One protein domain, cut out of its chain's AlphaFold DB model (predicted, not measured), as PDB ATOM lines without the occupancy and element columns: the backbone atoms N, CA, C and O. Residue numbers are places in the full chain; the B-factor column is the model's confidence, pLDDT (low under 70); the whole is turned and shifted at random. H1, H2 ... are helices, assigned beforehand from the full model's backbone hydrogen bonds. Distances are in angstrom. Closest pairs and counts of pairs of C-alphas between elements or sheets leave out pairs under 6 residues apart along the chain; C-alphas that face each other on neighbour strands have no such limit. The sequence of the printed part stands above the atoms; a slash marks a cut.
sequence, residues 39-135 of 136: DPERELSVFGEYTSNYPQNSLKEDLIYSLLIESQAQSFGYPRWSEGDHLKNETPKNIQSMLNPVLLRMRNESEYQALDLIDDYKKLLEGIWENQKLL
ATOM      1  N   ASP A  39      29.697 -30.423  29.407       83.06
ATOM      2  CA  ASP A  39      29.631 -31.480  28.399       83.06
ATOM      3  C   ASP A  39      28.305 -32.233  28.594       83.06
ATOM      4  O   ASP A  39      28.169 -33.008  29.550       83.06
ATOM      5  N   PRO A  40      27.315 -31.972  27.737       81.94
ATOM      6  CA  PRO A  40      25.983 -32.525  27.899       81.94
ATOM      7  C   PRO A  40      25.843 -33.958  27.347       81.94
ATOM      8  O   PRO A  40      24.933 -34.680  27.754       81.94
ATOM      9  N   GLU A  41      26.759 -34.431  26.493       86.44
ATOM     10  CA  GLU A  41      26.795 -35.843  26.076       86.44
ATOM     11  C   GLU A  41      27.203 -36.737  27.250       86.44
ATOM     12  O   GLU A  41      26.639 -37.814  27.470       86.44
ATOM     13  N   ARG A  42      28.134 -36.256  28.082       87.19
ATOM     14  CA  ARG A  42      28.485 -36.929  29.333       87.19
ATOM     15  C   ARG A  42      27.293 -37.043  30.282       87.19
ATOM     16  O   ARG A  42      27.154 -38.073  30.937       87.19
ATOM     17  N   GLU A  43      26.449 -36.018  30.382       89.88
ATOM     18  CA  GLU A  43      25.241 -36.081  31.216       89.88
ATOM     19  C   GLU A  43      24.271 -37.144  30.730       89.88
ATOM     20  O   GLU A  43      23.751 -37.910  31.536       89.88
ATOM     21  N   LEU A  44      24.087 -37.240  29.415       92.12
ATOM     22  CA  LEU A  44      23.270 -38.279  28.807       92.12
ATOM     23  C   LEU A  44      23.758 -39.680  29.210       92.12
ATOM     24  O   LEU A  44      22.965 -40.528  29.612       92.12
ATOM     25  N   SER A  45      25.070 -39.916  29.163       91.62
ATOM     26  CA  SER A  45      25.653 -41.193  29.586       91.62
ATOM     27  C   SER A  45      25.473 -41.447  31.087       91.62
ATOM     28  O   SER A  45      25.013 -42.523  31.468       91.62
ATOM     29  N   VAL A  46      25.795 -40.464  31.933       94.19
ATOM     30  CA  VAL A  46      25.721 -40.588  33.399       94.19
ATOM     31  C   VAL A  46      24.283 -40.814  33.865       94.19
ATOM     32  O   VAL A  46      24.018 -41.718  34.658       94.19
ATOM     33  N   PHE A  47      23.335 -40.024  33.362       95.94
ATOM     34  CA  PHE A  47      21.930 -40.171  33.722       95.94
ATOM     35  C   PHE A  47      21.293 -41.403  33.081       95.94
ATOM     36  O   PHE A  47      20.442 -42.029  33.711       95.94
ATOM     37  N   GLY A  48      21.728 -41.815  31.889       95.19
ATOM     38  CA  GLY A  48      21.300 -43.074  31.278       95.19
ATOM     39  C   GLY A  48      21.652 -44.286  32.144       95.19
ATOM     40  O   GLY A  48      20.794 -45.121  32.426       95.19
ATOM     41  N   GLU A  49      22.887 -44.355  32.645       96.38
ATOM     42  CA  GLU A  49      23.303 -45.410  33.575       96.38
ATOM     43  C   GLU A  49      22.525 -45.343  34.900       96.38
ATOM     44  O   GLU A  49      21.992 -46.351  35.366       96.38
ATOM     45  N   TYR A  50      22.404 -44.149  35.488       97.50
ATOM     46  CA  TYR A  50      21.664 -43.938  36.733       97.50
ATOM     47  C   TYR A  50      20.190 -44.361  36.621       97.50
ATOM     48  O   TYR A  50      19.696 -45.113  37.460       97.50
ATOM     49  N   THR A  51      19.483 -43.928  35.578       96.94
ATOM     50  CA  THR A  51      18.060 -44.256  35.388       96.94
ATOM     51  C   THR A  51      17.835 -45.743  35.110       96.94
ATOM     52  O   THR A  51      16.830 -46.288  35.570       96.94
ATOM     53  N   SER A  52      18.783 -46.408  34.441       96.19
ATOM     54  CA  SER A  52      18.779 -47.860  34.219       96.19
ATOM     55  C   SER A  52      18.971 -48.649  35.519       96.19
ATOM     56  O   SER A  52      18.223 -49.586  35.798       96.19
ATOM     57  N   ASN A  53      19.931 -48.240  36.355       97.50
ATOM     58  CA  ASN A  53      20.232 -48.911  37.623       97.50
ATOM     59  C   ASN A  53      19.181 -48.632  38.709       97.50
ATOM     60  O   ASN A  53      18.956 -49.470  39.584       97.50
ATOM     61  N   TYR A  54      18.520 -47.473  38.651       96.88
ATOM     62  CA  TYR A  54      17.562 -47.019  39.657       96.88
ATOM     63  C   TYR A  54      16.235 -46.566  39.018       96.88
ATOM     64  O   TYR A  54      15.869 -45.386  39.079       96.88
ATOM     65  N   PRO A  55      15.471 -47.487  38.400       96.19
ATOM     66  CA  PRO A  55      14.255 -47.140  37.665       96.19
ATOM     67  C   PRO A  55      13.098 -46.689  38.568       96.19
ATOM     68  O   PRO A  55      12.177 -46.044  38.085       96.19
ATOM     69  N   GLN A  56      13.140 -47.022  39.864       96.44
ATOM     70  CA  GLN A  56      12.066 -46.753  40.832       96.44
ATOM     71  C   GLN A  56      12.313 -45.519  41.710       96.44
ATOM     72  O   GLN A  56      11.518 -45.252  42.611       96.44
ATOM     73  N   ASN A  57      13.406 -44.782  41.484       97.19
ATOM     74  CA  ASN A  57      13.678 -43.573  42.253       97.19
ATOM     75  C   ASN A  57      12.592 -42.520  42.005       97.19
ATOM     76  O   ASN A  57      12.097 -42.329  40.895       97.19
ATOM     77  N   SER A  58      12.228 -41.834  43.077       96.94
ATOM     78  CA  SER A  58      11.330 -40.692  43.080       96.94
ATOM     79  C   SER A  58      12.021 -39.432  42.554       96.94
ATOM     80  O   SER A  58      13.246 -39.311  42.576       96.94
ATOM     81  N   LEU A  59      11.226 -38.413  42.208       95.62
ATOM     82  CA  LEU A  59      11.750 -37.105  41.788       95.62
ATOM     83  C   LEU A  59      12.663 -36.445  42.836       95.62
ATOM     84  O   LEU A  59      13.531 -35.655  42.481       95.62
ATOM     85  N   LYS A  60      12.488 -36.752  44.128       97.44
ATOM     86  CA  LYS A  60      13.364 -36.231  45.188       97.44
ATOM     87  C   LYS A  60      14.741 -36.885  45.149       97.44
ATOM     88  O   LYS A  60      15.738 -36.191  45.307       97.44
ATOM     89  N   GLU A  61      14.794 -38.195  44.939       97.81
ATOM     90  CA  GLU A  61      16.055 -38.933  44.803       97.81
ATOM     91  C   GLU A  61      16.769 -38.546  43.507       97.81
ATOM     92  O   GLU A  61      17.976 -38.312  43.518       97.81
ATOM     93  N   ASP A  62      16.013 -38.358  42.424       97.88
ATOM     94  CA  ASP A  62      16.535 -37.812  41.173       97.88
ATOM     95  C   ASP A  62      17.101 -36.400  41.362       97.88
ATOM     96  O   ASP A  62      18.181 -36.104  40.851       97.88
ATOM     97  N   LEU A  63      16.433 -35.543  42.143       97.62
ATOM     98  CA  LEU A  63      16.940 -34.204  42.442       97.62
ATOM     99  C   LEU A  63      18.227 -34.267  43.262       97.62
ATOM    100  O   LEU A  63      19.178 -33.564  42.936       97.62
ATOM    101  N   ILE A  64      18.297 -35.134  44.277       97.44
ATOM    102  CA  ILE A  64      19.531 -35.352  45.045       97.44
ATOM    103  C   ILE A  64      20.666 -35.752  44.100       97.44
ATOM    104  O   ILE A  64      21.732 -35.142  44.138       97.44
ATOM    105  N   TYR A  65      20.443 -36.729  43.220       97.06
ATOM    106  CA  TYR A  65      21.475 -37.174  42.289       97.06
ATOM    107  C   TYR A  65      21.885 -36.069  41.305       97.06
ATOM    108  O   TYR A  65      23.076 -35.827  41.108       97.06
ATOM    109  N   SER A  66      20.916 -35.337  40.752       96.06
ATOM    110  CA  SER A  66      21.149 -34.177  39.886       96.06
ATOM    111  C   SER A  66      22.017 -33.116  40.569       96.06
ATOM    112  O   SER A  66      22.972 -32.625  39.971       96.06
ATOM    113  N   LEU A  67      21.738 -32.805  41.839       95.44
ATOM    114  CA  LEU A  67      22.512 -31.849  42.633       95.44
ATOM    115  C   LEU A  67      23.947 -32.322  42.866       95.44
ATOM    116  O   LEU A  67      24.871 -31.512  42.829       95.44
ATOM    117  N   LEU A  68      24.163 -33.626  43.065       94.81
ATOM    118  CA  LEU A  68      25.513 -34.175  43.157       94.81
ATOM    119  C   LEU A  68      26.271 -33.935  41.842       94.81
ATOM    120  O   LEU A  68      27.392 -33.425  41.869       94.81
ATOM    121  N   ILE A  69      25.676 -34.242  40.688       93.00
ATOM    122  CA  ILE A  69      26.325 -34.011  39.387       93.00
ATOM    123  C   ILE A  69      26.624 -32.522  39.163       93.00
ATOM    124  O   ILE A  69      27.750 -32.179  38.794       93.00
ATOM    125  N   GLU A  70      25.674 -31.637  39.468       91.75
ATOM    126  CA  GLU A  70      25.862 -30.184  39.383       91.75
ATOM    127  C   GLU A  70      27.014 -29.704  40.281       91.75
ATOM    128  O   GLU A  70      27.911 -28.995  39.816       91.75
ATOM    129  N   SER A  71      27.073 -30.168  41.536       89.44
ATOM    130  CA  SER A  71      28.142 -29.802  42.477       89.44
ATOM    131  C   SER A  71      29.523 -30.240  41.989       89.44
ATOM    132  O   SER A  71      30.528 -29.611  42.311       89.44
ATOM    133  N   GLN A  72      29.599 -31.328  41.218       87.31
ATOM    134  CA  GLN A  72      30.849 -31.799  40.634       87.31
ATOM    135  C   GLN A  72      31.311 -30.908  39.477       87.31
ATOM    136  O   GLN A  72      32.514 -30.786  39.235       87.31
ATOM    137  N   ALA A  73      30.384 -30.282  38.756       81.06
ATOM    138  CA  ALA A  73      30.664 -29.568  37.518       81.06
ATOM    139  C   ALA A  73      30.834 -28.045  37.669       81.06
ATOM    140  O   ALA A  73      31.319 -27.414  36.732       81.06
ATOM    141  N   GLN A  74      30.509 -27.472  38.833       67.88
ATOM    142  CA  GLN A  74      30.472 -26.025  39.118       67.88
ATOM    143  C   GLN A  74      31.764 -25.210  38.862       67.88
ATOM    144  O   GLN A  74      31.735 -23.994  39.035       67.88
ATOM    145  N   SER A  75      32.885 -25.803  38.434       64.56
ATOM    146  CA  SER A  75      34.152 -25.073  38.303       64.56
ATOM    147  C   SER A  75      34.232 -24.121  37.097       64.56
ATOM    148  O   SER A  75      34.830 -23.065  37.257       64.56
ATOM    149  N   PHE A  76      33.614 -24.406  35.933       65.44
ATOM    150  CA  PHE A  76      33.581 -23.473  34.781       65.44
ATOM    151  C   PHE A  76      32.402 -23.706  33.811       65.44
ATOM    152  O   PHE A  76      32.363 -24.699  33.086       65.44
ATOM    153  N   GLY A  77      31.476 -22.740  33.729       74.94
ATOM    154  CA  GLY A  77      30.456 -22.663  32.665       74.94
ATOM    155  C   GLY A  77      29.335 -23.706  32.732       74.94
ATOM    156  O   GLY A  77      28.573 -23.838  31.779       74.94
ATOM    157  N   TYR A  78      29.240 -24.451  33.834       86.50
ATOM    158  CA  TYR A  78      28.141 -25.377  34.069       86.50
ATOM    159  C   TYR A  78      26.872 -24.623  34.493       86.50
ATOM    160  O   TYR A  78      26.956 -23.807  35.416       86.50
ATOM    161  N   PRO A  79      25.712 -24.871  33.864       89.19
ATOM    162  CA  PRO A  79      24.468 -24.202  34.241       89.19
ATOM    163  C   PRO A  79      24.009 -24.638  35.633       89.19
ATOM    164  O   PRO A  79      24.013 -25.828  35.946       89.19
ATOM    165  N   ARG A  80      23.582 -23.696  36.480       92.12
ATOM    166  CA  ARG A  80      23.005 -24.033  37.789       92.12
ATOM    167  C   ARG A  80      21.545 -24.415  37.586       92.12
ATOM    168  O   ARG A  80      20.647 -23.575  37.700       92.12
ATOM    169  N   TRP A  81      21.308 -25.671  37.207       93.56
ATOM    170  CA  TRP A  81      19.968 -26.194  36.933       93.56
ATOM    171  C   TRP A  81      19.059 -26.005  38.136       93.56
ATOM    172  O   TRP A  81      17.953 -25.487  37.992       93.56
ATOM    173  N   SER A  82      19.587 -26.319  39.318       94.69
ATOM    174  CA  SER A  82      18.886 -26.171  40.590       94.69
ATOM    175  C   SER A  82      18.445 -24.736  40.892       94.69
ATOM    176  O   SER A  82      17.413 -24.524  41.530       94.69
ATOM    177  N   GLU A  83      19.170 -23.742  40.373       93.38
ATOM    178  CA  GLU A  83      18.848 -22.321  40.523       93.38
ATOM    179  C   GLU A  83      17.942 -21.781  39.410       93.38
ATOM    180  O   GLU A  83      17.427 -20.663  39.524       93.38
ATOM    181  N   GLY A  84      17.686 -22.580  38.373       93.62
ATOM    182  CA  GLY A  84      16.840 -22.211  37.244       93.62
ATOM    183  C   GLY A  84      17.543 -21.366  36.181       93.62
ATOM    184  O   GLY A  84      16.851 -20.716  35.408       93.62
ATOM    185  N   ASP A  85      18.881 -21.397  36.084       92.81
ATOM    186  CA  ASP A  85      19.651 -20.643  35.063       92.81
ATOM    187  C   ASP A  85      19.203 -20.942  33.614       92.81
ATOM    188  O   ASP A  85      19.478 -20.183  32.689       92.81
ATOM    189  N   HIS A  86      18.526 -22.071  33.421       93.75
ATOM    190  CA  HIS A  86      18.069 -22.590  32.141       93.75
ATOM    191  C   HIS A  86      16.649 -22.184  31.756       93.75
ATOM    192  O   HIS A  86      16.214 -22.442  30.632       93.75
ATOM    193  N   LEU A  87      15.924 -21.583  32.695       95.81
ATOM    194  CA  LEU A  87      14.518 -21.250  32.570       95.81
ATOM    195  C   LEU A  87      14.353 -19.773  32.257       95.81
ATOM    196  O   LEU A  87      15.147 -18.926  32.670       95.81
ATOM    197  N   LYS A  88      13.260 -19.435  31.581       94.31
ATOM    198  CA  LYS A  88      12.809 -18.047  31.517       94.31
ATOM    199  C   LYS A  88      12.312 -17.606  32.898       94.31
ATOM    200  O   LYS A  88      11.722 -18.399  33.634       94.31
ATOM    201  N   ASN A  89      12.522 -16.327  33.225       79.94
ATOM    202  CA  ASN A  89      12.293 -15.730  34.556       79.94
ATOM    203  C   ASN A  89      10.885 -15.945  35.153       79.94
ATOM    204  O   ASN A  89      10.701 -15.760  36.353       79.94
ATOM    205  N   GLU A  90       9.896 -16.308  34.338       78.75
ATOM    206  CA  GLU A  90       8.502 -16.506  34.749       78.75
ATOM    207  C   GLU A  90       8.188 -17.953  35.168       78.75
ATOM    208  O   GLU A  90       7.099 -18.222  35.678       78.75
ATOM    209  N   THR A  91       9.125 -18.893  34.991       82.88
ATOM    210  CA  THR A  91       8.881 -20.309  35.298       82.88
ATOM    211  C   THR A  91       8.804 -20.540  36.812       82.88
ATOM    212  O   THR A  91       9.751 -20.205  37.533       82.88
ATOM    213  N   PRO A  92       7.720 -21.147  37.332       83.38
ATOM    214  CA  PRO A  92       7.614 -21.472  38.750       83.38
ATOM    215  C   PRO A  92       8.713 -22.438  39.203       83.38
ATOM    216  O   PRO A  92       8.901 -23.489  38.596       83.38
ATOM    217  N   LYS A  93       9.384 -22.120  40.319       86.25
ATOM    218  CA  LYS A  93      10.387 -23.007  40.923       86.25
ATOM    219  C   LYS A  93       9.713 -24.177  41.648       86.25
ATOM    220  O   LYS A  93       9.165 -24.009  42.738       86.25
ATOM    221  N   ASN A  94       9.757 -25.358  41.045       93.75
ATOM    222  CA  ASN A  94       9.332 -26.635  41.622       93.75
ATOM    223  C   ASN A  94      10.424 -27.703  41.404       93.75
ATOM    224  O   ASN A  94      11.450 -27.426  40.794       93.75
ATOM    225  N   ILE A  95      10.237 -28.925  41.918       95.12
ATOM    226  CA  ILE A  95      11.267 -29.976  41.806       95.12
ATOM    227  C   ILE A  95      11.604 -30.268  40.338       95.12
ATOM    228  O   ILE A  95      12.777 -30.393  40.004       95.12
ATOM    229  N   GLN A  96      10.598 -30.338  39.463       95.81
ATOM    230  CA  GLN A  96      10.785 -30.590  38.037       95.81
ATOM    231  C   GLN A  96      11.633 -29.495  37.389       95.81
ATOM    232  O   GLN A  96      12.578 -29.798  36.673       95.81
ATOM    233  N   SER A  97      11.359 -28.231  37.704       95.50
ATOM    234  CA  SER A  97      12.101 -27.087  37.174       95.50
ATOM    235  C   SER A  97      13.507 -26.937  37.773       95.50
ATOM    236  O   SER A  97      14.283 -26.120  37.299       95.50
ATOM    237  N   MET A  98      13.824 -27.644  38.860       96.25
ATOM    238  CA  MET A  98      15.151 -27.639  39.492       96.25
ATOM    239  C   MET A  98      16.022 -28.815  39.040       96.25
ATOM    240  O   MET A  98      17.224 -28.832  39.305       96.25
ATOM    241  N   LEU A  99      15.424 -29.828  38.412       96.75
ATOM    242  CA  LEU A  99      16.155 -30.976  37.896       96.75
ATOM    243  C   LEU A  99      17.009 -30.580  36.694       96.75
ATOM    244  O   LEU A  99      16.648 -29.706  35.908       96.75
ATOM    245  N   ASN A 100      18.117 -31.296  36.507       95.69
ATOM    246  CA  ASN A 100      18.824 -31.261  35.240       95.69
ATOM    247  C   ASN A 100      17.850 -31.656  34.099       95.69
ATOM    248  O   ASN A 100      17.234 -32.729  34.180       95.69
ATOM    249  N   PRO A 101      17.717 -30.842  33.033       95.38
ATOM    250  CA  PRO A 101      16.755 -31.098  31.962       95.38
ATOM    251  C   PRO A 101      16.949 -32.439  31.240       95.38
ATOM    252  O   PRO A 101      15.966 -33.048  30.820       95.38
ATOM    253  N   VAL A 102      18.188 -32.935  31.130       95.62
ATOM    254  CA  VAL A 102      18.490 -34.250  30.540       95.62
ATOM    255  C   VAL A 102      17.873 -35.364  31.383       95.62
ATOM    256  O   VAL A 102      17.183 -36.235  30.851       95.62
ATOM    257  N   LEU A 103      18.063 -35.314  32.705       96.94
ATOM    258  CA  LEU A 103      17.487 -36.295  33.625       96.94
ATOM    259  C   LEU A 103      15.955 -36.214  33.646       96.94
ATOM    260  O   LEU A 103      15.289 -37.250  33.589       96.94
ATOM    261  N   LEU A 104      15.390 -35.001  33.685       96.94
ATOM    262  CA  LEU A 104      13.937 -34.818  33.654       96.94
ATOM    263  C   LEU A 104      13.338 -35.435  32.392       96.94
ATOM    264  O   LEU A 104      12.352 -36.161  32.484       96.94
ATOM    265  N   ARG A 105      13.962 -35.211  31.233       95.81
ATOM    266  CA  ARG A 105      13.512 -35.773  29.962       95.81
ATOM    267  C   ARG A 105      13.502 -37.300  29.967       95.81
ATOM    268  O   ARG A 105      12.510 -37.901  29.568       95.81
ATOM    269  N   MET A 106      14.573 -37.923  30.468       94.81
ATOM    270  CA  MET A 106      14.667 -39.386  30.591       94.81
ATOM    271  C   MET A 106      13.577 -39.979  31.485       94.81
ATOM    272  O   MET A 106      13.096 -41.081  31.226       94.81
ATOM    273  N   ARG A 107      13.198 -39.268  32.552       95.31
ATOM    274  CA  ARG A 107      12.185 -39.723  33.512       95.31
ATOM    275  C   ARG A 107      10.764 -39.444  33.049       95.31
ATOM    276  O   ARG A 107       9.878 -40.270  33.254       95.31
ATOM    277  N   ASN A 108      10.535 -38.266  32.483       95.25
ATOM    278  CA  ASN A 108       9.223 -37.781  32.103       95.25
ATOM    279  C   ASN A 108       9.335 -36.712  31.005       95.25
ATOM    280  O   ASN A 108       9.426 -35.514  31.274       95.25
ATOM    281  N   GLU A 109       9.258 -37.159  29.751       94.50
ATOM    282  CA  GLU A 109       9.272 -36.277  28.578       94.50
ATOM    283  C   GLU A 109       8.181 -35.195  28.661       94.50
ATOM    284  O   GLU A 109       8.428 -34.060  28.275       94.50
ATOM    285  N   SER A 110       6.991 -35.498  29.197       95.44
ATOM    286  CA  SER A 110       5.897 -34.519  29.265       95.44
ATOM    287  C   SER A 110       6.222 -33.342  30.184       95.44
ATOM    288  O   SER A 110       5.883 -32.208  29.855       95.44
ATOM    289  N   GLU A 111       6.863 -33.597  31.325       95.12
ATOM    290  CA  GLU A 111       7.285 -32.545  32.260       95.12
ATOM    291  C   GLU A 111       8.454 -31.741  31.687       95.12
ATOM    292  O   GLU A 111       8.485 -30.521  31.810       95.12
ATOM    293  N   TYR A 112       9.381 -32.403  30.987       95.50
ATOM    294  CA  TYR A 112      10.447 -31.718  30.256       95.50
ATOM    295  C   TYR A 112       9.893 -30.753  29.201       95.50
ATOM    296  O   TYR A 112      10.309 -29.599  29.144       95.50
ATOM    297  N   GLN A 113       8.920 -31.191  28.397       94.12
ATOM    298  CA  GLN A 113       8.294 -30.350  27.369       94.12
ATOM    299  C   GLN A 113       7.500 -29.174  27.960       94.12
ATOM    300  O   GLN A 113       7.237 -28.202  27.254       94.12
ATOM    301  N   ALA A 114       7.120 -29.252  29.239       93.81
ATOM    302  CA  ALA A 114       6.460 -28.166  29.955       93.81
ATOM    303  C   ALA A 114       7.440 -27.114  30.509       93.81
ATOM    304  O   ALA A 114       6.993 -26.048  30.935       93.81
ATOM    305  N   LEU A 115       8.755 -27.378  30.508       94.00
ATOM    306  CA  LEU A 115       9.752 -26.387  30.903       94.00
ATOM    307  C   LEU A 115       9.837 -25.265  29.863       94.00
ATOM    308  O   LEU A 115      10.107 -25.503  28.684       94.00
ATOM    309  N   ASP A 116       9.695 -24.020  30.316       95.19
ATOM    310  CA  ASP A 116       9.930 -22.847  29.474       95.19
ATOM    311  C   ASP A 116      11.425 -22.499  29.456       95.19
ATOM    312  O   ASP A 116      11.910 -21.578  30.122       95.19
ATOM    313  N   LEU A 117      12.175 -23.323  28.723       95.50
ATOM    314  CA  LEU A 117      13.620 -23.209  28.557       95.50
ATOM    315  C   LEU A 117      14.004 -21.936  27.791       95.50
ATOM    316  O   LEU A 117      13.333 -21.533  26.837       95.50
ATOM    317  N   ILE A 118      15.148 -21.350  28.143       96.06
ATOM    318  CA  ILE A 118      15.822 -20.363  27.291       96.06
ATOM    319  C   ILE A 118      16.228 -21.045  25.971       96.06
ATOM    320  O   ILE A 118      16.715 -22.178  25.970       96.06
ATOM    321  N   ASP A 119      16.046 -20.344  24.848       95.00
ATOM    322  CA  ASP A 119      16.176 -20.905  23.495       95.00
ATOM    323  C   ASP A 119      17.526 -21.587  23.228       95.00
ATOM    324  O   ASP A 119      17.571 -22.615  22.550       95.00
ATOM    325  N   ASP A 120      18.622 -21.048  23.763       93.19
ATOM    326  CA  ASP A 120      19.959 -21.615  23.566       93.19
ATOM    327  C   ASP A 120      20.110 -22.981  24.249       93.19
ATOM    328  O   ASP A 120      20.619 -23.923  23.637       93.19
ATOM    329  N   TYR A 121      19.594 -23.131  25.476       93.19
ATOM    330  CA  TYR A 121      19.561 -24.430  26.152       93.19
ATOM    331  C   TYR A 121      18.641 -25.404  25.431       93.19
ATOM    332  O   TYR A 121      19.012 -26.561  25.248       93.19
ATOM    333  N   LYS A 122      17.475 -24.938  24.974       93.94
ATOM    334  CA  LYS A 122      16.531 -25.771  24.229       93.94
ATOM    335  C   LYS A 122      17.168 -26.366  22.972       93.94
ATOM    336  O   LYS A 122      17.161 -27.583  22.815       93.94
ATOM    337  N   LYS A 123      17.775 -25.530  22.122       93.25
ATOM    338  CA  LYS A 123      18.443 -25.974  20.884       93.25
ATOM    339  C   LYS A 123      19.557 -26.976  21.163       93.25
ATOM    340  O   LYS A 123      19.684 -27.974  20.460       93.25
ATOM    341  N   LEU A 124      20.367 -26.707  22.184       91.00
ATOM    342  CA  LEU A 124      21.481 -27.574  22.546       91.00
ATOM    343  C   LEU A 124      20.980 -28.942  23.040       91.00
ATOM    344  O   LEU A 124      21.455 -29.966  22.555       91.00
ATOM    345  N   LEU A 125      19.984 -28.964  23.933       91.94
ATOM    346  CA  LEU A 125      19.359 -30.187  24.458       91.94
ATOM    347  C   LEU A 125      18.648 -31.008  23.373       91.94
ATOM    348  O   LEU A 125      18.710 -32.239  23.389       91.94
ATOM    349  N   GLU A 126      17.999 -30.349  22.413       91.50
ATOM    350  CA  GLU A 126      17.396 -31.005  21.248       91.50
ATOM    351  C   GLU A 126      18.459 -31.671  20.365       91.50
ATOM    352  O   GLU A 126      18.315 -32.852  20.046       91.50
ATOM    353  N   GLY A 127      19.561 -30.975  20.067       91.00
ATOM    354  CA  GLY A 127      20.646 -31.512  19.239       91.00
ATOM    355  C   GLY A 127      21.294 -32.777  19.815       91.00
ATOM    356  O   GLY A 127      21.548 -33.731  19.082       91.00
ATOM    357  N   ILE A 128      21.505 -32.838  21.133       88.31
ATOM    358  CA  ILE A 128      22.060 -34.038  21.790       88.31
ATOM    359  C   ILE A 128      21.113 -35.230  21.646       88.31
ATOM    360  O   ILE A 128      21.544 -36.357  21.396       88.31
ATOM    361  N   TRP A 129      19.812 -34.989  21.793       86.50
ATOM    362  CA  TRP A 129      18.813 -36.050  21.748       86.50
ATOM    363  C   TRP A 129      18.602 -36.599  20.335       86.50
ATOM    364  O   TRP A 129      18.379 -37.796  20.152       86.50
ATOM    365  N   GLU A 130      18.686 -35.740  19.320       86.38
ATOM    366  CA  GLU A 130      18.654 -36.158  17.916       86.38
ATOM    367  C   GLU A 130      19.861 -37.032  17.565       86.38
ATOM    368  O   GLU A 130      19.686 -38.103  16.980       86.38
ATOM    369  N   ASN A 131      21.061 -36.647  18.006       78.81
ATOM    370  CA  ASN A 131      22.277 -37.434  17.797       78.81
ATOM    371  C   ASN A 131      22.202 -38.818  18.462       78.81
ATOM    372  O   ASN A 131      22.670 -39.799  17.888       78.81
ATOM    373  N   GLN A 132      21.562 -38.930  19.629       75.12
ATOM    374  CA  GLN A 132      21.356 -40.220  20.293       75.12
ATOM    375  C   GLN A 132      20.441 -41.155  19.487       75.12
ATOM    376  O   GLN A 132      20.725 -42.347  19.383       75.12
ATOM    377  N   LYS A 133      19.358 -40.636  18.894       69.12
ATOM    378  CA  LYS A 133      18.430 -41.442  18.079       69.12
ATOM    379  C   LYS A 133      19.074 -42.010  16.818       69.12
ATOM    380  O   LYS A 133      18.573 -42.991  16.290       69.12
ATOM    381  N   LEU A 134      20.147 -41.394  16.328       58.91
ATOM    382  CA  LEU A 134      20.900 -41.879  15.169       58.91
ATOM    383  C   LEU A 134      21.869 -43.023  15.517       58.91
ATOM    384  O   LEU A 134      22.401 -43.658  14.609       58.91
ATOM    385  N   LEU A 135      22.114 -43.272  16.808       55.41
ATOM    386  CA  LEU A 135      23.023 -44.308  17.315       55.41
ATOM    387  C   LEU A 135      22.295 -45.572  17.816       55.41
ATOM    388  O   LEU A 135      22.964 -46.524  18.222       55.41
TER     389      LEU A 135
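Overview. This is residues 39 to 135 of the 136 residues of the protein "Chorismate mutase" of Halobacteriovoraceae bacterium (UniProt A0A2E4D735). This is a compact, rounded cluster of helices gathered about the short helix H4, which lies in the core. H1 and H5 pack on H4 from opposite sides, the two 15-residue helices H2 and H6 lie close to it on two further sides and stay apart from each other, and H3 sits by the first part of H2. The printed part has 97 residues with six named helices, H1 to H6 in order along the chain, and no named strand; its class is all helix. The radius of gyration of the C-alphas is 12.6 A, and the spans are 34 by 31 by 30 A.

Along the chain. Find C-alpha 40 at (25.983, -32.525, 27.899); from there H1, residues 40 to 53, runs 19.9 A from first to last C-alpha. Next comes H2, residues 59 to 73, 20.8 A long, beginning at C-alpha 59 at (11.750, -37.105, 41.788). After a long unnamed stretch you reach H3, residues 95 to 98, 5.1 A. H4, residues 101 to 107, measures 9.9 A, and H5, residues 109 to 113, measures 6.1 A. H6, residues 119 to 133, runs 21.4 A and ends at C-alpha 133 at (18.430, -41.442, 18.079).

Arrangement. Begin at H4, whose centre is 5.0 A from the mean of the C-alphas. H1 touches it, the C-alphas of Phe 47 and Leu 103 being closest at 5.9 A, at a shallow tilt of 26 degrees, the same way. H5 touches H4 too, closest at the C-alphas of Arg 105 and Tyr 112, 5.1 A. H2 is close to H4 but not clearly touching, closest at the C-alphas of Ser 66 and Leu 103, 7.6 A. H6 is likewise close but not clearly touching, with the C-alphas of Val 102 and Leu 125 closest at 7.4 A, at a steep tilt of 45 degrees. H1 and H6 only just touch, with 3 pairs of C-alphas within 8 A, the closest Glu 41 and Ile 128 at 6.6 A. H2 touches H3 with residues 59 to 63 alone, closest at the C-alphas of Leu 63 and Ile 95, 7.1 A. In H1, H2, H4, H5 and H6 every backbone O i to N i+4 pair is within hydrogen-bond range; H3 is too short for such a pair.

Size, cuts and confidence. Look at Glu 90 and Leu 135 for the two C-alphas farthest apart, 35.9 A. The printed part, residues 39 to 135, has no cut. The link from H2 to H3, residues 74 to 94, is long; the other links are tight. Mean pLDDT of the printed part is 90.7, and residues 74 to 76 and 133 to 135 are under 70.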